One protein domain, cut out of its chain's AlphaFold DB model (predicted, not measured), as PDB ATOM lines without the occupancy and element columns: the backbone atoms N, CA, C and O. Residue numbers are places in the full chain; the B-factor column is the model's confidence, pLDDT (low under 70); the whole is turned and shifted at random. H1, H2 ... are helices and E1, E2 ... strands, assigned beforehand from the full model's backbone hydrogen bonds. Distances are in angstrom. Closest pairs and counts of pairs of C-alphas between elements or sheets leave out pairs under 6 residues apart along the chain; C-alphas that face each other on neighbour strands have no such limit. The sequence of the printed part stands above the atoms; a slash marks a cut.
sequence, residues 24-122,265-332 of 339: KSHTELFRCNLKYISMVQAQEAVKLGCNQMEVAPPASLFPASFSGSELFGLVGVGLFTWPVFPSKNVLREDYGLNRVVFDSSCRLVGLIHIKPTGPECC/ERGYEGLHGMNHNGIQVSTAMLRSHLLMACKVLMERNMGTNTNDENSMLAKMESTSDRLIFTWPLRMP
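Overview. This is residues 24 to 122 and 265 to 332 of the 339 residues of the protein "CSEP0234 putative effector protein" of Blumeria graminis f. sp. hordei (strain DH14) (UniProt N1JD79). A strongly twisted sheet of five strands, curled like part of a barrel, has the long helix H1 crossing one face, while the longest helix, H3, runs past the E3 and E4 side of the sheet. The small hairpin E1 and E2 sits by the first residues of H1, the hairpin E8 and E9 by the first residues of H3, and the hairpin E10 and E11 lies farthest out, toward the opposite end of the long axis from E1. The printed part has 167 residues with three named helices and eleven named strands, in the order E1 E2 H1 E3 H2 E4 E5 E6 E7 E8 E9 H3 E10 E11; the class is mixed, helices and strands. The large sheet runs E3 E4 E5 E6 E7, antiparallel throughout. The whole is compact, with a radius of gyration of the C-alphas of 17.0 A, yet elongated, spanning 58 by 36 by 33 A.

Arrangement. E4, residues 79 to 83, E5, 98 to 102, E6, 108 to 115, and E7, 118 to 121, form a meander, each strand the antiparallel neighbour of the one before; N 82 and O 100 are 3.1 A apart, N 101 and O 110 2.8 A, and N 113 and O 120 2.8 A, within hydrogen-bond range. E3, residues 64 to 66, is the edge strand beside E4, with N 66 and O 79 at 2.8 A. H1, residues 39 to 55, is on the sheet at a height of 8.4 A over E4 and E5, across the strands at 68 degrees to E4 on the local plane; the closest C-alphas of H1 and E4 are those of Gly 49 and Trp 82, 5.3 A. H3, residues 283 to 301, only just touches H1, with 3 pairs of C-alphas within 8 A, the closest being Glu 54 and Val 296, 7.5 A, about perpendicular at 82 degrees. H1 and H3 with the sheet make two layers, helices on one face. H2, residues 69 to 72, only grazes the sheet. The hairpin of E1, residues 26 to 32, and E2, 35 to 38, has N 30 and O 37 at 2.8 A; the C-alphas of Cys 32 and His 113, the closest of E1 and E6, are 6.0 A apart. In H3 every O i to N i+4 pair is within hydrogen-bond range, in H1 11 of 13; H2 is too short for such a pair.

Along the chain. E1 begins at C-alpha 26, (204.361, 188.692, 133.290), and is 19.2 A long; H1 is 24.5 A, E6 20.7 A, and H3 26.8 A, ending at C-alpha 301, (175.455, 161.899, 129.008). E8 is residues 274 to 276, E9 279 to 281, E10 313 to 315 and E11 323 to 325, where C-alpha 325 stands at (174.456, 155.861, 140.958).

Size, cuts and confidence. The C-alphas of Ser 25 and Thr 319, the two farthest apart, are 61.4 A from each other. Residues 123 to 264 are not printed, and C-alphas 122 and 265 are 26.3 A apart across the cut. The links E4 to E5 and H3 to E10 are long. The mean pLDDT of the printed part is 84.5; residue 24, residues 265 to 269 and residues 303 to 324 are under 70.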
ATOM      1  N   LYS A  24     204.991 186.084 127.491       54.75
ATOM      2  CA  LYS A  24     204.118 186.767 128.443       54.75
ATOM      3  C   LYS A  24     205.073 187.530 129.355       54.75
ATOM      4  O   LYS A  24     205.892 186.910 130.024       54.75
ATOM      5  N   SER A  25     205.047 188.860 129.286       73.06
ATOM      6  CA  SER A  25     205.982 189.737 130.006       73.06
ATOM      7  C   SER A  25     205.794 189.665 131.521       73.06
ATOM      8  O   SER A  25     206.517 190.309 132.279       73.06
ATOM      9  N   HIS A  26     204.799 188.884 131.939       86.38
ATOM     10  CA  HIS A  26     204.361 188.692 133.290       86.38
ATOM     11  C   HIS A  26     204.060 187.216 133.568       86.38
ATOM     12  O   HIS A  26     203.569 186.488 132.699       86.38
ATOM     13  N   THR A  27     204.323 186.789 134.799       91.69
ATOM     14  CA  THR A  27     204.089 185.421 135.267       91.69
ATOM     15  C   THR A  27     203.393 185.445 136.620       91.69
ATOM     16  O   THR A  27     203.868 186.072 137.562       91.69
ATOM     17  N   GLU A  28     202.280 184.723 136.733       94.75
ATOM     18  CA  GLU A  28     201.620 184.488 138.017       94.75
ATOM     19  C   GLU A  28     202.235 183.283 138.730       94.75
ATOM     20  O   GLU A  28     202.477 182.227 138.127       94.75
ATOM     21  N   LEU A  29     202.454 183.428 140.032       95.62
ATOM     22  CA  LEU A  29     203.055 182.400 140.867       95.62
ATOM     23  C   LEU A  29     202.535 182.467 142.306       95.62
ATOM     24  O   LEU A  29     201.994 183.471 142.754       95.62
ATOM     25  N   PHE A  30     202.745 181.392 143.052       96.94
ATOM     26  CA  PHE A  30     202.415 181.273 144.461       96.94
ATOM     27  C   PHE A  30     203.686 181.011 145.259       96.94
ATOM     28  O   PHE A  30     204.435 180.080 144.952       96.94
ATOM     29  N   ARG A  31     203.926 181.802 146.304       95.56
ATOM     30  CA  ARG A  31     204.982 181.554 147.285       95.56
ATOM     31  C   ARG A  31     204.398 180.761 148.453       95.56
ATOM     32  O   ARG A  31     203.689 181.312 149.292       95.56
ATOM     33  N   CYS A  32     204.723 179.475 148.505       94.94
ATOM     34  CA  CYS A  32     204.395 178.573 149.605       94.94
ATOM     35  C   CYS A  32     205.663 178.316 150.426       94.94
ATOM     36  O   CYS A  32     206.538 177.552 150.003       94.94
ATOM     37  N   ASN A  33     205.783 178.960 151.589       90.00
ATOM     38  CA  ASN A  33     207.014 178.962 152.384       90.00
ATOM     39  C   ASN A  33     208.225 179.452 151.542       90.00
ATOM     40  O   ASN A  33     208.231 180.594 151.073       90.00
ATOM     41  N   LEU A  34     209.230 178.602 151.307       87.69
ATOM     42  CA  LEU A  34     210.403 178.916 150.477       87.69
ATOM     43  C   LEU A  34     210.240 178.519 149.001       87.69
ATOM     44  O   LEU A  34     211.129 178.780 148.197       87.69
ATOM     45  N   LYS A  35     209.133 177.864 148.633       91.81
ATOM     46  CA  LYS A  35     208.920 177.324 147.286       91.81
ATOM     47  C   LYS A  35     208.023 178.240 146.460       91.81
ATOM     48  O   LYS A  35     207.022 178.754 146.955       91.81
ATOM     49  N   TYR A  36     208.359 178.365 145.181       93.38
ATOM     50  CA  TYR A  36     207.564 179.062 144.177       93.38
ATOM     51  C   TYR A  36     206.861 178.039 143.290       93.38
ATOM     52  O   TYR A  36     207.500 177.130 142.764       93.38
ATOM     53  N   ILE A  37     205.548 178.169 143.138       95.81
ATOM     54  CA  ILE A  37     204.730 177.314 142.275       95.81
ATOM     55  C   ILE A  37     204.087 178.209 141.225       95.81
ATOM     56  O   ILE A  37     203.405 179.169 141.573       95.81
ATOM     57  N   SER A  38     204.303 177.929 139.943       95.44
ATOM     58  CA  SER A  38     203.701 178.733 138.878       95.44
ATOM     59  C   SER A  38     202.192 178.499 138.791       95.44
ATOM     60  O   SER A  38     201.694 177.418 139.106       95.44
ATOM     61  N   MET A  39     201.456 179.494 138.294       95.56
ATOM     62  CA  MET A  39     200.023 179.353 138.009       95.56
ATOM     63  C   MET A  39     199.731 178.186 137.055       95.56
ATOM     64  O   MET A  39     198.735 177.489 137.220       95.56
ATOM     65  N   VAL A  40     200.631 177.916 136.102       94.62
ATOM     66  CA  VAL A  40     200.525 176.765 135.191       94.62
ATOM     67  C   VAL A  40     200.559 175.448 135.967       94.62
ATOM     68  O   VAL A  40     199.683 174.609 135.780       94.62
ATOM     69  N   GLN A  41     201.522 175.286 136.882       96.19
ATOM     70  CA  GLN A  41     201.603 174.093 137.731       96.19
ATOM     71  C   GLN A  41     200.404 173.991 138.682       96.19
ATOM     72  O   GLN A  41     199.878 172.901 138.885       96.19
ATOM     73  N   ALA A  42     199.910 175.104 139.223       97.56
ATOM     74  CA  ALA A  42     198.702 175.098 140.045       97.56
ATOM     75  C   ALA A  42     197.464 174.628 139.257       97.56
ATOM     76  O   ALA A  42     196.716 173.771 139.720       97.56
ATOM     77  N   GLN A  43     197.255 175.146 138.045       97.12
ATOM     78  CA  GLN A  43     196.127 174.754 137.195       97.12
ATOM     79  C   GLN A  43     196.212 173.293 136.746       97.12
ATOM     80  O   GLN A  43     195.197 172.598 136.729       97.12
ATOM     81  N   GLU A  44     197.410 172.810 136.419       96.44
ATOM     82  CA  GLU A  44     197.638 171.401 136.097       96.44
ATOM     83  C   GLU A  44     197.291 170.493 137.287       96.44
ATOM     84  O   GLU A  44     196.567 169.513 137.115       96.44
ATOM     85  N   ALA A  45     197.708 170.855 138.504       97.31
ATOM     86  CA  ALA A  45     197.350 170.119 139.716       97.31
ATOM     87  C   ALA A  45     195.832 170.118 139.972       97.31
ATOM     88  O   ALA A  45     195.279 169.080 140.326       97.31
ATOM     89  N   VAL A  46     195.136 171.239 139.739       97.50
ATOM     90  CA  VAL A  46     193.666 171.292 139.838       97.50
ATOM     91  C   VAL A  46     193.006 170.387 138.807       97.50
ATOM     92  O   VAL A  46     192.057 169.687 139.144       97.50
ATOM     93  N   LYS A  47     193.507 170.357 137.567       95.50
ATOM     94  CA  LYS A  47     192.990 169.456 136.531       95.50
ATOM     95  C   LYS A  47     193.131 167.993 136.954       95.50
ATOM     96  O   LYS A  47     192.175 167.234 136.837       95.50
ATOM     97  N   LEU A  48     194.294 167.612 137.484       94.75
ATOM     98  CA  LEU A  48     194.534 166.259 137.991       94.75
ATOM     99  C   LEU A  48     193.607 165.927 139.164       94.75
ATOM    100  O   LEU A  48     192.929 164.905 139.119       94.75
ATOM    101  N   GLY A  49     193.516 166.805 140.164       94.94
ATOM    102  CA  GLY A  49     192.630 166.608 141.311       94.94
ATOM    103  C   GLY A  49     191.157 166.528 140.919       94.94
ATOM    104  O   GLY A  49     190.449 165.638 141.372       94.94
ATOM    105  N   CYS A  50     190.700 167.391 140.016       93.75
ATOM    106  CA  CYS A  50     189.341 167.351 139.481       93.75
ATOM    107  C   CYS A  50     189.041 166.019 138.784       93.75
ATOM    108  O   CYS A  50     188.039 165.390 139.101       93.75
ATOM    109  N   ASN A  51     189.928 165.544 137.903       91.00
ATOM    110  CA  ASN A  51     189.751 164.250 137.239       91.00
ATOM    111  C   ASN A  51     189.678 163.099 138.258       91.00
ATOM    112  O   ASN A  51     188.898 162.163 138.112       91.00
ATOM    113  N   GLN A  52     190.467 163.189 139.328       91.12
ATOM    114  CA  GLN A  52     190.517 162.184 140.388       91.12
ATOM    115  C   GLN A  52     189.290 162.210 141.307       91.12
ATOM    116  O   GLN A  52     189.047 161.238 142.015       91.12
ATOM    117  N   MET A  53     188.451 163.251 141.252       89.19
ATOM    118  CA  MET A  53     187.162 163.254 141.954       89.19
ATOM    119  C   MET A  53     186.242 162.132 141.473       89.19
ATOM    120  O   MET A  53     185.476 161.611 142.280       89.19
ATOM    121  N   GLU A  54     186.336 161.751 140.200       83.81
ATOM    122  CA  GLU A  54     185.546 160.681 139.588       83.81
ATOM    123  C   GLU A  54     186.194 159.308 139.776       83.81
ATOM    124  O   GLU A  54     185.516 158.352 140.138       83.81
ATOM    125  N   VAL A  55     187.506 159.207 139.544       83.94
ATOM    126  CA  VAL A  55     188.175 157.904 139.401       83.94
ATOM    127  C   VAL A  55     188.905 157.419 140.647       83.94
ATOM    128  O   VAL A  55     189.253 156.245 140.711       83.94
ATOM    129  N   ALA A  56     189.167 158.270 141.641       86.19
ATOM    130  CA  ALA A  56     189.882 157.808 142.823       86.19
ATOM    131  C   ALA A  56     188.973 156.905 143.681       86.19
ATOM    132  O   ALA A  56     187.822 157.290 143.931       86.19
ATOM    133  N   PRO A  57     189.469 155.764 144.200       85.00
ATOM    134  CA  PRO A  57     188.710 154.914 145.114       85.00
ATOM    135  C   PRO A  57     188.155 155.706 146.309       85.00
ATOM    136  O   PRO A  57     188.772 156.701 146.707       85.00
ATOM    137  N   PRO A  58     187.040 155.278 146.932       81.19
ATOM    138  CA  PRO A  58     186.508 155.936 148.130       81.19
ATOM    139  C   PRO A  58     187.542 156.062 149.259       81.19
ATOM    140  O   PRO A  58     187.549 157.060 149.970       81.19
ATOM    141  N   ALA A  59     188.454 155.086 149.360       82.62
ATOM    142  CA  ALA A  59     189.527 155.067 150.350       82.62
ATOM    143  C   ALA A  59     190.780 155.871 149.985       82.62
ATOM    144  O   ALA A  59     191.751 155.894 150.740       82.62
ATOM    145  N   SER A  60     190.782 156.524 148.823       88.50
ATOM    146  CA  SER A  60     191.896 157.374 148.429       88.50
ATOM    147  C   SER A  60     191.994 158.588 149.344       88.50
ATOM    148  O   SER A  60     191.002 159.271 149.598       88.50
ATOM    149  N   LEU A  61     193.222 158.902 149.758       91.19
ATOM    150  CA  LEU A  61     193.525 160.114 150.512       91.19
ATOM    151  C   LEU A  61     193.202 161.382 149.711       91.19
ATOM    152  O   LEU A  61     192.834 162.398 150.290       91.19
ATOM    153  N   PHE A  62     193.343 161.327 148.384       93.62
ATOM    154  CA  PHE A  62     193.113 162.463 147.497       93.62
ATOM    155  C   PHE A  62     192.154 162.124 146.348       93.62
ATOM    156  O   PHE A  62     192.170 160.993 145.852       93.62
ATOM    157  N   PRO A  63     191.380 163.103 145.848       94.81
ATOM    158  CA  PRO A  63     191.244 164.464 146.374       94.81
ATOM    159  C   PRO A  63     190.560 164.456 147.739       94.81
ATOM    160  O   PRO A  63     189.707 163.611 147.988       94.81
ATOM    161  N   ALA A  64     190.939 165.382 148.614       95.56
ATOM    162  CA  ALA A  64     190.417 165.429 149.975       95.56
ATOM    163  C   ALA A  64     189.441 166.586 150.152       95.56
ATOM    164  O   ALA A  64     189.569 167.624 149.502       95.56
ATOM    165  N   SER A  65     188.483 166.435 151.060       95.50
ATOM    166  CA  SER A  65     187.621 167.541 151.464       95.50
ATOM    167  C   SER A  65     188.359 168.540 152.342       95.50
ATOM    168  O   SER A  65     189.096 168.176 153.255       95.50
ATOM    169  N   PHE A  66     188.108 169.820 152.098       95.69
ATOM    170  CA  PHE A  66     188.747 170.916 152.802       95.69
ATOM    171  C   PHE A  66     187.714 171.854 153.422       95.69
ATOM    172  O   PHE A  66     186.952 172.520 152.720       95.69
ATOM    173  N   SER A  67     187.715 171.915 154.753       89.38
ATOM    174  CA  SER A  67     186.765 172.724 155.529       89.38
ATOM    175  C   SER A  67     187.211 174.174 155.740       89.38
ATOM    176  O   SER A  67     186.424 174.955 156.251       89.38
ATOM    177  N   GLY A  68     188.430 174.557 155.340       90.94
ATOM    178  CA  GLY A  68     188.982 175.901 155.561       90.94
ATOM    179  C   GLY A  68     188.558 176.934 154.515       90.94
ATOM    180  O   GLY A  68     189.396 177.694 154.025       90.94
ATOM    181  N   SER A  69     187.285 176.950 154.109       91.00
ATOM    182  CA  SER A  69     186.796 177.877 153.077       91.00
ATOM    183  C   SER A  69     186.934 179.347 153.489       91.00
ATOM    184  O   SER A  69     187.190 180.210 152.641       91.00
ATOM    185  N   GLU A  70     186.856 179.633 154.791       91.88
ATOM    186  CA  GLU A  70     187.057 180.967 155.359       91.88
ATOM    187  C   GLU A  70     188.456 181.542 155.102       91.88
ATOM    188  O   GLU A  70     188.584 182.761 154.974       91.88
ATOM    189  N   LEU A  71     189.485 180.703 154.910       92.38
ATOM    190  CA  LEU A  71     190.835 181.162 154.547       92.38
ATOM    191  C   LEU A  71     190.858 181.914 153.211       92.38
ATOM    192  O   LEU A  71     191.719 182.762 152.973       92.38
ATOM    193  N   PHE A  72     189.879 181.636 152.354       92.81
ATOM    194  CA  PHE A  72     189.685 182.292 151.066       92.81
ATOM    195  C   PHE A  72     188.525 183.297 151.100       92.81
ATOM    196  O   PHE A  72     188.135 183.831 150.066       92.81
ATOM    197  N   GLY A  73     187.967 183.578 152.286       90.56
ATOM    198  CA  GLY A  73     186.746 184.365 152.489       90.56
ATOM    199  C   GLY A  73     185.544 183.838 151.715       90.56
ATOM    200  O   GLY A  73     184.720 184.625 151.257       90.56
ATOM    201  N   LEU A  74     185.475 182.521 151.542       90.00
ATOM    202  CA  LEU A  74     184.337 181.835 150.959       90.00
ATOM    203  C   LEU A  74     183.505 181.268 152.109       90.00
ATOM    204  O   LEU A  74     184.036 180.596 152.989       90.00
ATOM    205  N   VAL A  75     182.204 181.546 152.105       86.56
ATOM    206  CA  VAL A  75     181.271 181.068 153.134       86.56
ATOM    207  C   VAL A  75     180.289 180.101 152.496       86.56
ATOM    208  O   VAL A  75     179.778 180.362 151.409       86.56
ATOM    209  N   GLY A  76     180.021 178.988 153.180       84.31
ATOM    210  CA  GLY A  76     178.999 178.035 152.756       84.31
ATOM    211  C   GLY A  76     179.363 177.237 151.505       84.31
ATOM    212  O   GLY A  76     178.455 176.760 150.831       84.31
ATOM    213  N   VAL A  77     180.657 177.067 151.208       88.56
ATOM    214  CA  VAL A  77     181.125 176.288 150.053       88.56
ATOM    215  C   VAL A  77     182.106 175.209 150.491       88.56
ATOM    216  O   VAL A  77     183.043 175.483 151.236       88.56
ATOM    217  N   GLY A  78     181.899 173.987 150.005       92.38
ATOM    218  CA  GLY A  78     182.850 172.894 150.160       92.38
ATOM    219  C   GLY A  78     183.992 173.022 149.159       92.38
ATOM    220  O   GLY A  78     183.776 173.287 147.976       92.38
ATOM    221  N   LEU A  79     185.217 172.852 149.642       96.12
ATOM    222  CA  LEU A  79     186.423 172.896 148.826       96.12
ATOM    223  C   LEU A  79     187.124 171.542 148.846       96.12
ATOM    224  O   LEU A  79     186.894 170.719 149.732       96.12
ATOM    225  N   PHE A  80     188.005 171.340 147.873       97.44
ATOM    226  CA  PHE A  80     188.799 170.130 147.731       97.44
ATOM    227  C   PHE A  80     190.283 170.467 147.633       97.44
ATOM    228  O   PHE A  80     190.644 171.521 147.101       97.44
ATOM    229  N   THR A  81     191.143 169.577 148.124       97.94
ATOM    230  CA  THR A  81     192.600 169.705 148.022       97.94
ATOM    231  C   THR A  81     193.224 168.626 147.147       97.94
ATOM    232  O   THR A  81     192.745 167.493 147.058       97.94
ATOM    233  N   TRP A  82     194.331 168.994 146.499       97.56
ATOM    234  CA  TRP A  82     195.197 168.080 145.754       97.56
ATOM    235  C   TRP A  82     196.676 168.479 145.908       97.56
ATOM    236  O   TRP A  82     196.966 169.681 145.949       97.56
ATOM    237  N   PRO A  83     197.630 167.530 145.995       96.81
ATOM    238  CA  PRO A  83     199.060 167.831 146.056       96.81
ATOM    239  C   PRO A  83     199.562 168.658 144.870       96.81
ATOM    240  O   PRO A  83     199.162 168.442 143.728       96.81
ATOM    241  N   VAL A  84     200.486 169.584 145.128       96.75
ATOM    242  CA  VAL A  84     201.113 170.401 144.078       96.75
ATOM    243  C   VAL A  84     202.606 170.572 144.314       96.75
ATOM    244  O   VAL A  84     203.068 170.754 145.446       96.75
ATOM    245  N   PHE A  85     203.375 170.545 143.227       93.31
ATOM    246  CA  PHE A  85     204.833 170.595 143.270       93.31
ATOM    247  C   PHE A  85     205.384 171.725 142.382       93.31
ATOM    248  O   PHE A  85     204.781 172.056 141.367       93.31
ATOM    249  N   PRO A  86     206.551 172.316 142.718       89.56
ATOM    250  CA  PRO A  86     207.160 173.375 141.904       89.56
ATOM    251  C   PRO A  86     207.549 172.959 140.480       89.56
ATOM    252  O   PRO A  86     207.660 173.816 139.610       89.56
ATOM    253  N   SER A  87     207.823 171.669 140.260       85.44
ATOM    254  CA  SER A  87     208.373 171.161 139.002       85.44
ATOM    255  C   SER A  87     207.343 170.418 138.158       85.44
ATOM    256  O   SER A  87     206.861 170.966 137.176       85.44
ATOM    257  N   LYS A  88     207.040 169.164 138.512       84.31
ATOM    258  CA  LYS A  88     206.041 168.325 137.842       84.31
ATOM    259  C   LYS A  88     205.050 167.784 138.859       84.31
ATOM    260  O   LYS A  88     205.462 167.234 139.884       84.31
ATOM    261  N   ASN A  89     203.769 167.866 138.519       82.06
ATOM    262  CA  ASN A  89     202.668 167.315 139.302       82.06
ATOM    263  C   ASN A  89     202.507 165.805 139.096       82.06
ATOM    264  O   ASN A  89     201.488 165.326 138.608       82.06
ATOM    265  N   VAL A  90     203.535 165.049 139.472       79.81
ATOM    266  CA  VAL A  90     203.443 163.592 139.618       79.81
ATOM    267  C   VAL A  90     203.138 163.307 141.082       79.81
ATOM    268  O   VAL A  90     203.826 163.846 141.951       79.81
ATOM    269  N   LEU A  91     202.109 162.498 141.354       77.44
ATOM    270  CA  LEU A  91     201.782 162.077 142.717       77.44
ATOM    271  C   LEU A  91     202.997 161.341 143.308       77.44
ATOM    272  O   LEU A  91     203.535 160.428 142.684       77.44
ATOM    273  N   ARG A  92     203.450 161.779 144.481       83.00
ATOM    274  CA  ARG A  92     204.587 161.199 145.210       83.00
ATOM    275  C   ARG A  92     204.078 160.553 146.487       83.00
ATOM    276  O   ARG A  92     203.088 161.030 147.030       83.00
ATOM    277  N   GLU A  93     204.793 159.553 146.990       81.44
ATOM    278  CA  GLU A  93     204.451 158.876 148.251       81.44
ATOM    279  C   GLU A  93     204.433 159.830 149.456       81.44
ATOM    280  O   GLU A  93     203.636 159.650 150.370       81.44
ATOM    281  N   ASP A  94     205.270 160.874 149.446       83.25
ATOM    282  CA  ASP A  94     205.325 161.878 150.516       83.25
ATOM    283  C   ASP A  94     204.212 162.936 150.427       83.25
ATOM    284  O   ASP A  94     204.052 163.734 151.352       83.25
ATOM    285  N   TYR A  95     203.485 162.988 149.302       88.12
ATOM    286  CA  TYR A  95     202.450 163.967 148.930       88.12
ATOM    287  C   TYR A  95     202.835 165.458 149.070       88.12
ATOM    288  O   TYR A  95     202.038 166.342 148.751       88.12
ATOM    289  N   GLY A  96     204.049 165.779 149.524       91.25
ATOM    290  CA  GLY A  96     204.478 167.117 149.915       91.25
ATOM    291  C   GLY A  96     203.574 167.795 150.958       91.25
ATOM    292  O   GLY A  96     202.605 167.236 151.467       91.25
ATOM    293  N   LEU A  97     203.868 169.068 151.240       94.94
ATOM    294  CA  LEU A  97     203.093 169.912 152.168       94.94
ATOM    295  C   LEU A  97     202.273 171.001 151.468       94.94
ATOM    296  O   LEU A  97     201.571 171.758 152.126       94.94
ATOM    297  N   ASN A  98     202.388 171.134 150.149       97.12
ATOM    298  CA  ASN A  98     201.652 172.144 149.399       97.12
ATOM    299  C   ASN A  98     200.422 171.498 148.762       97.12
ATOM    300  O   ASN A  98     200.512 170.395 148.212       97.12
ATOM    301  N   ARG A  99     199.290 172.196 148.813       97.31
ATOM    302  CA  ARG A  99     198.046 171.782 148.163       97.31
ATOM    303  C   ARG A  99     197.524 172.902 147.284       97.31
ATOM    304  O   ARG A  99     197.558 174.066 147.685       97.31
ATOM    305  N   VAL A 100     196.999 172.550 146.117       98.25
ATOM    306  CA  VAL A 100     195.995 173.396 145.469       98.25
ATOM    307  C   VAL A 100     194.662 173.187 146.163       98.25
ATOM    308  O   VAL A 100     194.350 172.076 146.586       98.25
ATOM    309  N   VAL A 101     193.885 174.256 146.254       98.25
ATOM    310  CA  VAL A 101     192.503 174.247 146.720       98.25
ATOM    311  C   VAL A 101     191.615 174.586 145.534       98.25
ATOM    312  O   VAL A 101     191.848 175.588 144.849       98.25
ATOM    313  N   PHE A 102     190.607 173.763 145.272       97.50
ATOM    314  CA  PHE A 102     189.678 173.951 144.164       97.50
ATOM    315  C   PHE A 102     188.231 173.692 144.578       97.50
ATOM    316  O   PHE A 102     187.961 173.104 145.623       97.50
ATOM    317  N   ASP A 103     187.293 174.189 143.776       94.81
ATOM    318  CA  ASP A 103     185.859 174.058 144.037       94.81
ATOM    319  C   ASP A 103     185.182 172.962 143.208       94.81
ATOM    320  O   ASP A 103     185.800 172.325 142.356       94.81
ATOM    321  N   SER A 104     183.884 172.748 143.438       92.19
ATOM    322  CA  SER A 104     183.070 171.766 142.704       92.19
ATOM    323  C   SER A 104     182.957 172.044 141.198       92.19
ATOM    324  O   SER A 104     182.595 171.161 140.429       92.19
ATOM    325  N   SER A 105     183.305 173.253 140.747       91.81
ATOM    326  CA  SER A 105     183.418 173.601 139.325       91.81
ATOM    327  C   SER A 105     184.829 173.369 138.767       91.81
ATOM    328  O   SER A 105     185.093 173.707 137.614       91.81
ATOM    329  N   CYS A 106     185.730 172.772 139.553       93.69
ATOM    330  CA  CYS A 106     187.135 172.530 139.230       93.69
ATOM    331  C   CYS A 106     187.940 173.797 138.934       93.69
ATOM    332  O   CYS A 106     188.845 173.799 138.100       93.69
ATOM    333  N   ARG A 107     187.614 174.896 139.619       94.81
ATOM    334  CA  ARG A 107     188.373 176.143 139.518       94.81
ATOM    335  C   ARG A 107     189.349 176.268 140.668       94.81
ATOM    336  O   ARG A 107     189.009 175.973 141.811       94.81
ATOM    337  N   LEU A 108     190.540 176.770 140.359       97.00
ATOM    338  CA  LEU A 108     191.549 177.090 141.360       97.00
ATOM    339  C   LEU A 108     191.054 178.217 142.275       97.00
ATOM    340  O   LEU A 108     190.838 179.340 141.819       97.00
ATOM    341  N   VAL A 109     190.944 177.925 143.567       97.06
ATOM    342  CA  VAL A 109     190.623 178.898 144.620       97.06
ATOM    343  C   VAL A 109     191.897 179.515 145.200       97.06
ATOM    344  O   VAL A 109     191.929 180.709 145.478       97.06
ATOM    345  N   GLY A 110     192.964 178.728 145.328       97.38
ATOM    346  CA  GLY A 110     194.267 179.187 145.801       97.38
ATOM    347  C   GLY A 110     195.163 178.015 146.184       97.38
ATOM    348  O   GLY A 110     194.849 176.866 145.872       97.38
ATOM    349  N   LEU A 111     196.284 178.297 146.846       98.31
ATOM    350  CA  LEU A 111     197.177 177.272 147.389       98.31
ATOM    351  C   LEU A 111     197.289 177.419 148.901       98.31
ATOM    352  O   LEU A 111     197.264 178.533 149.425       98.31
ATOM    353  N   ILE A 112     197.484 176.291 149.573       97.88
ATOM    354  CA  ILE A 112     197.815 176.237 150.995       97.88
ATOM    355  C   ILE A 112     199.107 175.458 151.222       97.88
ATOM    356  O   ILE A 112     199.458 174.548 150.466       97.88
ATOM    357  N   HIS A 113     199.794 175.810 152.300       96.94
ATOM    358  CA  HIS A 113     200.879 175.046 152.883       96.94
ATOM    359  C   HIS A 113     200.407 174.444 154.208       96.94
ATOM    360  O   HIS A 113     199.933 175.161 155.088       96.94
ATOM    361  N   ILE A 114     200.524 173.127 154.350       95.19
ATOM    362  CA  ILE A 114     200.137 172.405 155.560       95.19
ATOM    363  C   ILE A 114     201.239 172.566 156.613       95.19
ATOM    364  O   ILE A 114     202.383 172.169 156.385       95.19
ATOM    365  N   LYS A 115     200.888 173.134 157.773       93.06
ATOM    366  CA  LYS A 115     201.756 173.242 158.956       93.06
ATOM    367  C   LYS A 115     201.144 172.494 160.147       93.06
ATOM    368  O   LYS A 115     199.929 172.298 160.173       93.06
ATOM    369  N   PRO A 116     201.939 172.154 161.182       90.38
ATOM    370  CA  PRO A 116     201.417 171.560 162.418       90.38
ATOM    371  C   PRO A 116     200.348 172.414 163.116       90.38
ATOM    372  O   PRO A 116     199.456 171.882 163.763       90.38
ATOM    373  N   THR A 117     200.420 173.740 162.966       91.75
ATOM    374  CA  THR A 117     199.452 174.697 163.529       91.75
ATOM    375  C   THR A 117     198.192 174.868 162.676       91.75
ATOM    376  O   THR A 117     197.317 175.645 163.046       91.75
ATOM    377  N   GLY A 118     198.111 174.197 161.525       91.56
ATOM    378  CA  GLY A 118     197.026 174.326 160.560       91.56
ATOM    379  C   GLY A 118     197.489 174.793 159.173       91.56
ATOM    380  O   GLY A 118     198.651 175.160 158.980       91.56
ATOM    381  N   PRO A 119     196.591 174.749 158.176       95.44
ATOM    382  CA  PRO A 119     196.873 175.206 156.820       95.44
ATOM    383  C   PRO A 119     197.043 176.730 156.753       95.44
ATOM    384  O   PRO A 119     196.290 177.481 157.367       95.44
ATOM    385  N   GLU A 120     198.001 177.193 155.951       95.81
ATOM    386  CA  GLU A 120     198.247 178.615 155.688       95.81
ATOM    387  C   GLU A 120     198.156 178.905 154.187       95.81
ATOM    388  O   GLU A 120     198.725 178.170 153.379       95.81
ATOM    389  N   CYS A 121     197.482 179.992 153.803       96.31
ATOM    390  CA  CYS A 121     197.419 180.426 152.408       96.31
ATOM    391  C   CYS A 121     198.802 180.807 151.874       96.31
ATOM    392  O   CYS A 121     199.521 181.614 152.463       96.31
ATOM    393  N   CYS A 122     199.145 180.281 150.704       97.62
ATOM    394  CA  CYS A 122     200.315 180.741 149.976       97.62
ATOM    395  C   CYS A 122     200.076 182.141 149.402       97.62
ATOM    396  O   CYS A 122     198.967 182.484 148.991       97.62
ATOM    397  N   GLU A 265     175.068 179.185 143.939       64.75
ATOM    398  CA  GLU A 265     174.791 177.766 144.149       64.75
ATOM    399  C   GLU A 265     173.283 177.605 144.377       64.75
ATOM    400  O   GLU A 265     172.762 177.893 145.455       64.75
ATOM    401  N   ARG A 266     172.551 177.198 143.336       64.00
ATOM    402  CA  ARG A 266     171.118 176.921 143.455       64.00
ATOM    403  C   ARG A 266     170.906 175.589 144.174       64.00
ATOM    404  O   ARG A 266     171.386 174.563 143.713       64.00
ATOM    405  N   GLY A 267     170.159 175.667 145.276       57.00
ATOM    406  CA  GLY A 267     169.168 174.700 145.757       57.00
ATOM    407  C   GLY A 267     169.542 173.220 145.851       57.00
ATOM    408  O   GLY A 267     169.566 172.516 144.852       57.00
ATOM    409  N   TYR A 268     169.614 172.737 147.090       62.09
ATOM    410  CA  TYR A 268     169.092 171.422 147.477       62.09
ATOM    411  C   TYR A 268     168.441 171.603 148.853       62.09
ATOM    412  O   TYR A 268     169.118 171.568 149.885       62.09
ATOM    413  N   GLU A 269     167.150 171.935 148.858       65.19
ATOM    414  CA  GLU A 269     166.356 172.025 150.087       65.19
ATOM    415  C   GLU A 269     166.285 170.628 150.728       65.19
ATOM    416  O   GLU A 269     166.078 169.635 150.034       65.19
ATOM    417  N   GLY A 270     166.544 170.534 152.036       74.12
ATOM    418  CA  GLY A 270     166.558 169.260 152.773       74.12
ATOM    419  C   GLY A 270     167.916 168.549 152.891       74.12
ATOM    420  O   GLY A 270     167.983 167.491 153.513       74.12
ATOM    421  N   LEU A 271     169.018 169.105 152.362       83.88
ATOM    422  CA  LEU A 271     170.362 168.592 152.682       83.88
ATOM    423  C   LEU A 271     170.772 168.999 154.104       83.88
ATOM    424  O   LEU A 271     171.051 170.169 154.386       83.88
ATOM    425  N   HIS A 272     170.903 168.009 154.975       88.25
ATOM    426  CA  HIS A 272     171.427 168.181 156.324       88.25
ATOM    427  C   HIS A 272     172.855 167.649 156.404       88.25
ATOM    428  O   HIS A 272     173.169 166.609 155.828       88.25
ATOM    429  N   GLY A 273     173.726 168.376 157.105       88.44
ATOM    430  CA  GLY A 273     175.057 167.876 157.431       88.44
ATOM    431  C   GLY A 273     174.961 166.558 158.200       88.44
ATOM    432  O   GLY A 273     173.989 166.315 158.915       88.44
ATOM    433  N   MET A 274     175.977 165.716 158.057       91.69
ATOM    434  CA  MET A 274     176.017 164.393 158.675       91.69
ATOM    435  C   MET A 274     177.294 164.211 159.489       91.69
ATOM    436  O   MET A 274     178.303 164.867 159.236       91.69
ATOM    437  N   ASN A 275     177.248 163.307 160.464       88.12
ATOM    438  CA  ASN A 275     178.427 162.847 161.185       88.12
ATOM    439  C   ASN A 275     178.688 161.390 160.801       88.12
ATOM    440  O   ASN A 275     177.809 160.545 160.964       88.12
ATOM    441  N   HIS A 276     179.879 161.113 160.283       83.19
ATOM    442  CA  HIS A 276     180.325 159.768 159.957       83.19
ATOM    443  C   HIS A 276     181.621 159.475 160.709       83.19
ATOM    444  O   HIS A 276     182.636 160.119 160.457       83.19
ATOM    445  N   ASN A 277     181.584 158.521 161.643       82.94
ATOM    446  CA  ASN A 277     182.741 158.109 162.450       82.94
ATOM    447  C   ASN A 277     183.481 159.283 163.122       82.94
ATOM    448  O   ASN A 277     184.707 159.333 163.143       82.94
ATOM    449  N   GLY A 278     182.731 160.255 163.651       82.56
ATOM    450  CA  GLY A 278     183.288 161.440 164.307       82.56
ATOM    451  C   GLY A 278     183.686 162.568 163.349       82.56
ATOM    452  O   GLY A 278     184.055 163.646 163.813       82.56
ATOM    453  N   ILE A 279     183.577 162.367 162.033       84.31
ATOM    454  CA  ILE A 279     183.808 163.411 161.034       84.31
ATOM    455  C   ILE A 279     182.498 164.094 160.681       84.31
ATOM    456  O   ILE A 279     181.584 163.499 160.106       84.31
ATOM    457  N   GLN A 280     182.444 165.389 160.979       89.06
ATOM    458  CA  GLN A 280     181.339 166.248 160.590       89.06
ATOM    459  C   GLN A 280     181.491 166.685 159.129       89.06
ATOM    460  O   GLN A 280     182.388 167.453 158.777       89.06
ATOM    461  N   VAL A 281     180.572 166.236 158.281       90.25
ATOM    462  CA  VAL A 281     180.446 166.676 156.892       90.25
ATOM    463  C   VAL A 281     179.347 167.732 156.830       90.25
ATOM    464  O   VAL A 281     178.171 167.452 157.062       90.25
ATOM    465  N   SER A 282     179.729 168.978 156.550       91.81
ATOM    466  CA  SER A 282     178.785 170.098 156.499       91.81
ATOM    467  C   SER A 282     177.837 170.004 155.296       91.81
ATOM    468  O   SER A 282     178.170 169.415 154.265       91.81
ATOM    469  N   THR A 283     176.677 170.664 155.381       91.50
ATOM    470  CA  THR A 283     175.745 170.798 154.245       91.50
ATOM    471  C   THR A 283     176.433 171.380 153.005       91.50
ATOM    472  O   THR A 283     176.179 170.929 151.890       91.50
ATOM    473  N   ALA A 284     177.334 172.351 153.185       90.44
ATOM    474  CA  ALA A 284     178.107 172.948 152.095       90.44
ATOM    475  C   ALA A 284     179.023 171.928 151.400       90.44
ATOM    476  O   ALA A 284     179.121 171.903 150.170       90.44
ATOM    477  N   MET A 285     179.663 171.055 152.182       92.81
ATOM    478  CA  MET A 285     180.516 169.997 151.652       92.81
ATOM    479  C   MET A 285     179.700 168.951 150.887       92.81
ATOM    480  O   MET A 285     180.061 168.610 149.762       92.81
ATOM    481  N   LEU A 286     178.569 168.497 151.440       92.06
ATOM    482  CA  LEU A 286     177.659 167.569 150.754       92.06
ATOM    483  C   LEU A 286     177.148 168.149 149.432       92.06
ATOM    484  O   LEU A 286     177.201 167.489 148.396       92.06
ATOM    485  N   ARG A 287     176.728 169.419 149.443       90.81
ATOM    486  CA  ARG A 287     176.305 170.126 148.230       90.81
ATOM    487  C   ARG A 287     177.416 170.172 147.182       90.81
ATOM    488  O   ARG A 287     177.152 169.949 146.008       90.81
ATOM    489  N   SER A 288     178.655 170.426 147.596       91.50
ATOM    490  CA  SER A 288     179.795 170.515 146.673       91.50
ATOM    491  C   SER A 288     180.130 169.169 146.027       91.50
ATOM    492  O   SER A 288     180.429 169.127 144.835       91.50
ATOM    493  N   HIS A 289     180.010 168.066 146.772       91.44
ATOM    494  CA  HIS A 289     180.102 166.716 146.207       91.44
ATOM    495  C   HIS A 289     178.992 166.446 145.199       91.44
ATOM    496  O   HIS A 289     179.267 165.960 144.106       91.44
ATOM    497  N   LEU A 290     177.753 166.800 145.542       89.44
ATOM    498  CA  LEU A 290     176.603 166.593 144.671       89.44
ATOM    499  C   LEU A 290     176.721 167.391 143.367       89.44
ATOM    500  O   LEU A 290     176.469 166.852 142.297       89.44
ATOM    501  N   LEU A 291     177.178 168.645 143.435       89.25
ATOM    502  CA  LEU A 291     177.463 169.452 142.246       89.25
ATOM    503  C   LEU A 291     178.525 168.800 141.350       89.25
ATOM    504  O   LEU A 291     178.353 168.774 140.132       89.25
ATOM    505  N   MET A 292     179.586 168.239 141.940       88.94
ATOM    506  CA  MET A 292     180.614 167.515 141.186       88.94
ATOM    507  C   MET A 292     180.042 166.254 140.525       88.94
ATOM    508  O   MET A 292     180.247 166.042 139.333       88.94
ATOM    509  N   ALA A 293     179.270 165.459 141.270       87.88
ATOM    510  CA  ALA A 293     178.618 164.258 140.758       87.88
ATOM    511  C   ALA A 293     177.681 164.581 139.582       87.88
ATOM    512  O   ALA A 293     177.770 163.968 138.521       87.88
ATOM    513  N   CYS A 294     176.826 165.597 139.740       86.00
ATOM    514  CA  CYS A 294     175.921 166.069 138.696       86.00
ATOM    515  C   CYS A 294     176.681 166.530 137.449       86.00
ATOM    516  O   CYS A 294     176.289 166.183 136.338       86.00
ATOM    517  N   LYS A 295     177.771 167.291 137.621       85.81
ATOM    518  CA  LYS A 295     178.619 167.739 136.510       85.81
ATOM    519  C   LYS A 295     179.151 166.549 135.709       85.81
ATOM    520  O   LYS A 295     178.949 166.507 134.500       85.81
ATOM    521  N   VAL A 296     179.759 165.572 136.382       82.56
ATOM    522  CA  VAL A 296     180.334 164.388 135.725       82.56
ATOM    523  C   VAL A 296     179.261 163.563 135.013       82.56
ATOM    524  O   VAL A 296     179.451 163.169 133.863       82.56
ATOM    525  N   LEU A 297     178.100 163.350 135.642       80.94
ATOM    526  CA  LEU A 297     176.980 162.639 135.015       80.94
ATOM    527  C   LEU A 297     176.462 163.361 133.760       80.94
ATOM    528  O   LEU A 297     176.180 162.713 132.752       80.94
ATOM    529  N   MET A 298     176.362 164.694 133.789       82.00
ATOM    530  CA  MET A 298     175.978 165.481 132.612       82.00
ATOM    531  C   MET A 298     177.020 165.383 131.491       82.00
ATOM    532  O   MET A 298     176.646 165.159 130.342       82.00
ATOM    533  N   GLU A 299     178.311 165.501 131.810       81.44
ATOM    534  CA  GLU A 299     179.406 165.403 130.833       81.44
ATOM    535  C   GLU A 299     179.457 164.020 130.156       81.44
ATOM    536  O   GLU A 299     179.685 163.932 128.943       81.44
ATOM    537  N   ARG A 300     179.170 162.947 130.907       75.50
ATOM    538  CA  ARG A 300     179.034 161.582 130.372       75.50
ATOM    539  C   ARG A 300     177.832 161.446 129.440       75.50
ATOM    540  O   ARG A 300     177.983 160.958 128.326       75.50
ATOM    541  N   ASN A 301     176.661 161.942 129.845       74.38
ATOM    542  CA  ASN A 301     175.455 161.899 129.008       74.38
ATOM    543  C   ASN A 301     175.613 162.687 127.696       74.38
ATOM    544  O   ASN A 301     174.981 162.353 126.697       74.38
ATOM    545  N   MET A 302     176.463 163.718 127.683       75.25
ATOM    546  CA  MET A 302     176.804 164.486 126.481       75.25
ATOM    547  C   MET A 302     177.911 163.841 125.623       75.25
ATOM    548  O   MET A 302     178.271 164.403 124.592       75.25
ATOM    549  N   GLY A 303     178.472 162.692 126.026       67.00
ATOM    550  CA  GLY A 303     179.553 162.005 125.304       67.00
ATOM    551  C   GLY A 303     180.907 162.723 125.363       67.00
ATOM    552  O   GLY A 303     181.799 162.440 124.567       67.00
ATOM    553  N   THR A 304     181.063 163.674 126.286       60.72
ATOM    554  CA  THR A 304     182.280 164.490 126.441       60.72
ATOM    555  C   THR A 304     183.295 163.903 127.421       60.72
ATOM    556  O   THR A 304     184.449 164.330 127.426       60.72
ATOM    557  N   ASN A 305     182.898 162.903 128.212       56.66
ATOM    558  CA  ASN A 305     183.773 162.169 129.120       56.66
ATOM    559  C   ASN A 305     183.781 160.679 128.736       56.66
ATOM    560  O   ASN A 305     182.719 160.076 128.612       56.66
ATOM    561  N   THR A 306     184.972 160.119 128.507       51.50
ATOM    562  CA  THR A 306     185.199 158.724 128.067       51.50
ATOM    563  C   THR A 306     185.725 157.823 129.187       51.50
ATOM    564  O   THR A 306     186.002 156.648 128.954       51.50
ATOM    565  N   ASN A 307     185.869 158.350 130.407       55.53
ATOM    566  CA  ASN A 307     186.321 157.568 131.552       55.53
ATOM    567  C   ASN A 307     185.147 156.765 132.139       55.53
ATOM    568  O   ASN A 307     184.469 157.204 133.067       55.53
ATOM    569  N   ASP A 308     184.927 155.564 131.605       51.44
ATOM    570  CA  ASP A 308     183.871 154.633 132.040       51.44
ATOM    571  C   ASP A 308     184.129 153.988 133.420       51.44
ATOM    572  O   ASP A 308     183.286 153.260 133.942       51.44
ATOM    573  N   GLU A 309     185.279 154.242 134.052       52.81
ATOM    574  CA  GLU A 309     185.812 153.308 135.050       52.81
ATOM    575  C   GLU A 309     185.278 153.409 136.489       52.81
ATOM    576  O   GLU A 309     185.598 152.515 137.260       52.81
ATOM    577  N   ASN A 310     184.466 154.396 136.910       48.91
ATOM    578  CA  ASN A 310     184.140 154.486 138.356       48.91
ATOM    579  C   ASN A 310     182.773 155.036 138.799       48.91
ATOM    580  O   ASN A 310     182.603 155.414 139.958       48.91
ATOM    581  N   SER A 311     181.735 154.996 137.956       49.38
ATOM    582  CA  SER A 311     180.378 155.028 138.533       49.38
ATOM    583  C   SER A 311     180.073 153.674 139.158       49.38
ATOM    584  O   SER A 311     179.695 152.739 138.452       49.38
ATOM    585  N   MET A 312     180.221 153.569 140.476       55.38
ATOM    586  CA  MET A 312     179.750 152.397 141.200       55.38
ATOM    587  C   MET A 312     178.218 152.405 141.178       55.38
ATOM    588  O   MET A 312     177.556 153.130 141.926       55.38
ATOM    589  N   LEU A 313     177.651 151.623 140.259       53.44
ATOM    590  CA  LEU A 313     176.256 151.207 140.313       53.44
ATOM    591  C   LEU A 313     176.125 150.308 141.543       53.44
ATOM    592  O   LEU A 313     176.537 149.149 141.517       53.44
ATOM    593  N   ALA A 314     175.600 150.855 142.634       53.22
ATOM    594  CA  ALA A 314     175.340 150.076 143.833       53.22
ATOM    595  C   ALA A 314     173.888 149.593 143.817       53.22
ATOM    596  O   ALA A 314     172.971 150.326 143.427       53.22
ATOM    597  N   LYS A 315     173.672 148.353 144.264       46.31
ATOM    598  CA  LYS A 315     172.337 147.890 144.645       46.31
ATOM    599  C   LYS A 315     172.025 148.447 146.028       46.31
ATOM    600  O   LYS A 315     172.821 148.291 146.949       46.31
ATOM    601  N   MET A 316     170.887 149.112 146.166       46.06
ATOM    602  CA  MET A 316     170.416 149.590 147.461       46.06
ATOM    603  C   MET A 316     169.954 148.387 148.289       46.06
ATOM    604  O   MET A 316     169.114 147.619 147.826       46.06
ATOM    605  N   GLU A 317     170.479 148.218 149.503       51.56
ATOM    606  CA  GLU A 317     170.160 147.057 150.354       51.56
ATOM    607  C   GLU A 317     168.682 146.993 150.776       51.56
ATOM    608  O   GLU A 317     168.212 145.940 151.199       51.56
ATOM    609  N   SER A 318     167.929 148.093 150.657       53.19
ATOM    610  CA  SER A 318     166.625 148.216 151.309       53.19
ATOM    611  C   SER A 318     165.406 148.394 150.406       53.19
ATOM    612  O   SER A 318     164.309 148.364 150.956       53.19
ATOM    613  N   THR A 319     165.493 148.558 149.074       48.94
ATOM    614  CA  THR A 319     164.290 148.500 148.198       48.94
ATOM    615  C   THR A 319     164.592 148.535 146.683       48.94
ATOM    616  O   THR A 319     165.088 149.522 146.148       48.94
ATOM    617  N   SER A 320     164.131 147.498 145.967       52.31
ATOM    618  CA  SER A 320     164.060 147.334 144.496       52.31
ATOM    619  C   SER A 320     165.363 147.045 143.727       52.31
ATOM    620  O   SER A 320     166.414 147.607 144.008       52.31
ATOM    621  N   ASP A 321     165.254 146.223 142.671       57.62
ATOM    622  CA  ASP A 321     166.297 145.887 141.674       57.62
ATOM    623  C   ASP A 321     166.806 147.087 140.837       57.62
ATOM    624  O   ASP A 321     167.429 146.917 139.786       57.62
ATOM    625  N   ARG A 322     166.543 148.326 141.261       56.28
ATOM    626  CA  ARG A 322     167.013 149.522 140.563       56.28
ATOM    627  C   ARG A 322     168.443 149.829 140.980       56.28
ATOM    628  O   ARG A 322     168.730 150.071 142.148       56.28
ATOM    629  N   LEU A 323     169.336 149.844 139.996       60.97
ATOM    630  CA  LEU A 323     170.703 150.312 140.177       60.97
ATOM    631  C   LEU A 323     170.685 151.809 140.498       60.97
ATOM    632  O   LEU A 323     170.028 152.586 139.800       60.97
ATOM    633  N   ILE A 324     171.410 152.209 141.541       66.88
ATOM    634  CA  ILE A 324     171.558 153.612 141.926       66.88
ATOM    635  C   ILE A 324     172.998 154.038 141.660       66.88
ATOM    636  O   ILE A 324     173.949 153.321 141.979       66.88
ATOM    637  N   PHE A 325     173.154 155.223 141.077       70.69
ATOM    638  CA  PHE A 325     174.456 155.861 140.958       70.69
ATOM    639  C   PHE A 325     174.928 156.317 142.331       70.69
ATOM    640  O   PHE A 325     174.281 157.143 142.976       70.69
ATOM    641  N   THR A 326     176.072 155.797 142.761       76.12
ATOM    642  CA  THR A 326     176.746 156.282 143.962       76.12
ATOM    643  C   THR A 326     177.915 157.175 143.580       76.12
ATOM    644  O   THR A 326     178.567 156.976 142.553       76.12
ATOM    645  N   TRP A 327     178.156 158.191 144.404       81.75
ATOM    646  CA  TRP A 327     179.297 159.083 144.276       81.75
ATOM    647  C   TRP A 327     180.083 159.060 145.587       81.75
ATOM    648  O   TRP A 327     179.475 159.267 146.643       81.75
ATOM    649  N   PRO A 328     181.404 158.815 145.559       83.94
ATOM    650  CA  PRO A 328     182.187 158.761 146.781       83.94
ATOM    651  C   PRO A 328     182.243 160.140 147.445       83.94
ATOM    652  O   PRO A 328     182.593 161.146 146.821       83.94
ATOM    653  N   LEU A 329     181.937 160.178 148.741       88.94
ATOM    654  CA  LEU A 329     182.275 161.331 149.564       88.94
ATOM    655  C   LEU A 329     183.787 161.329 149.790       88.94
ATOM    656  O   LEU A 329     184.353 160.354 150.280       88.94
ATOM    657  N   ARG A 330     184.440 162.422 149.411       92.06
ATOM    658  CA  ARG A 330     185.838 162.679 149.732       92.06
ATOM    659  C   ARG A 330     185.931 163.068 151.195       92.06
ATOM    660  O   ARG A 330     185.126 163.838 151.711       92.06
ATOM    661  N   MET A 331     186.916 162.490 151.860       92.31
ATOM    662  CA  MET A 331     187.144 162.709 153.278       92.31
ATOM    663  C   MET A 331     188.285 163.713 153.467       92.31
ATOM    664  O   MET A 331     189.074 163.927 152.544       92.31
ATOM    665  N   PRO A 332     188.367 164.388 154.623       92.00
ATOM    666  CA  PRO A 332     189.518 165.224 154.952       92.00
ATOM    667  C   PRO A 332     190.839 164.437 154.949       92.00
ATOM    668  O   PRO A 332     190.845 163.250 155.266       92.00
TER     669      PRO A 332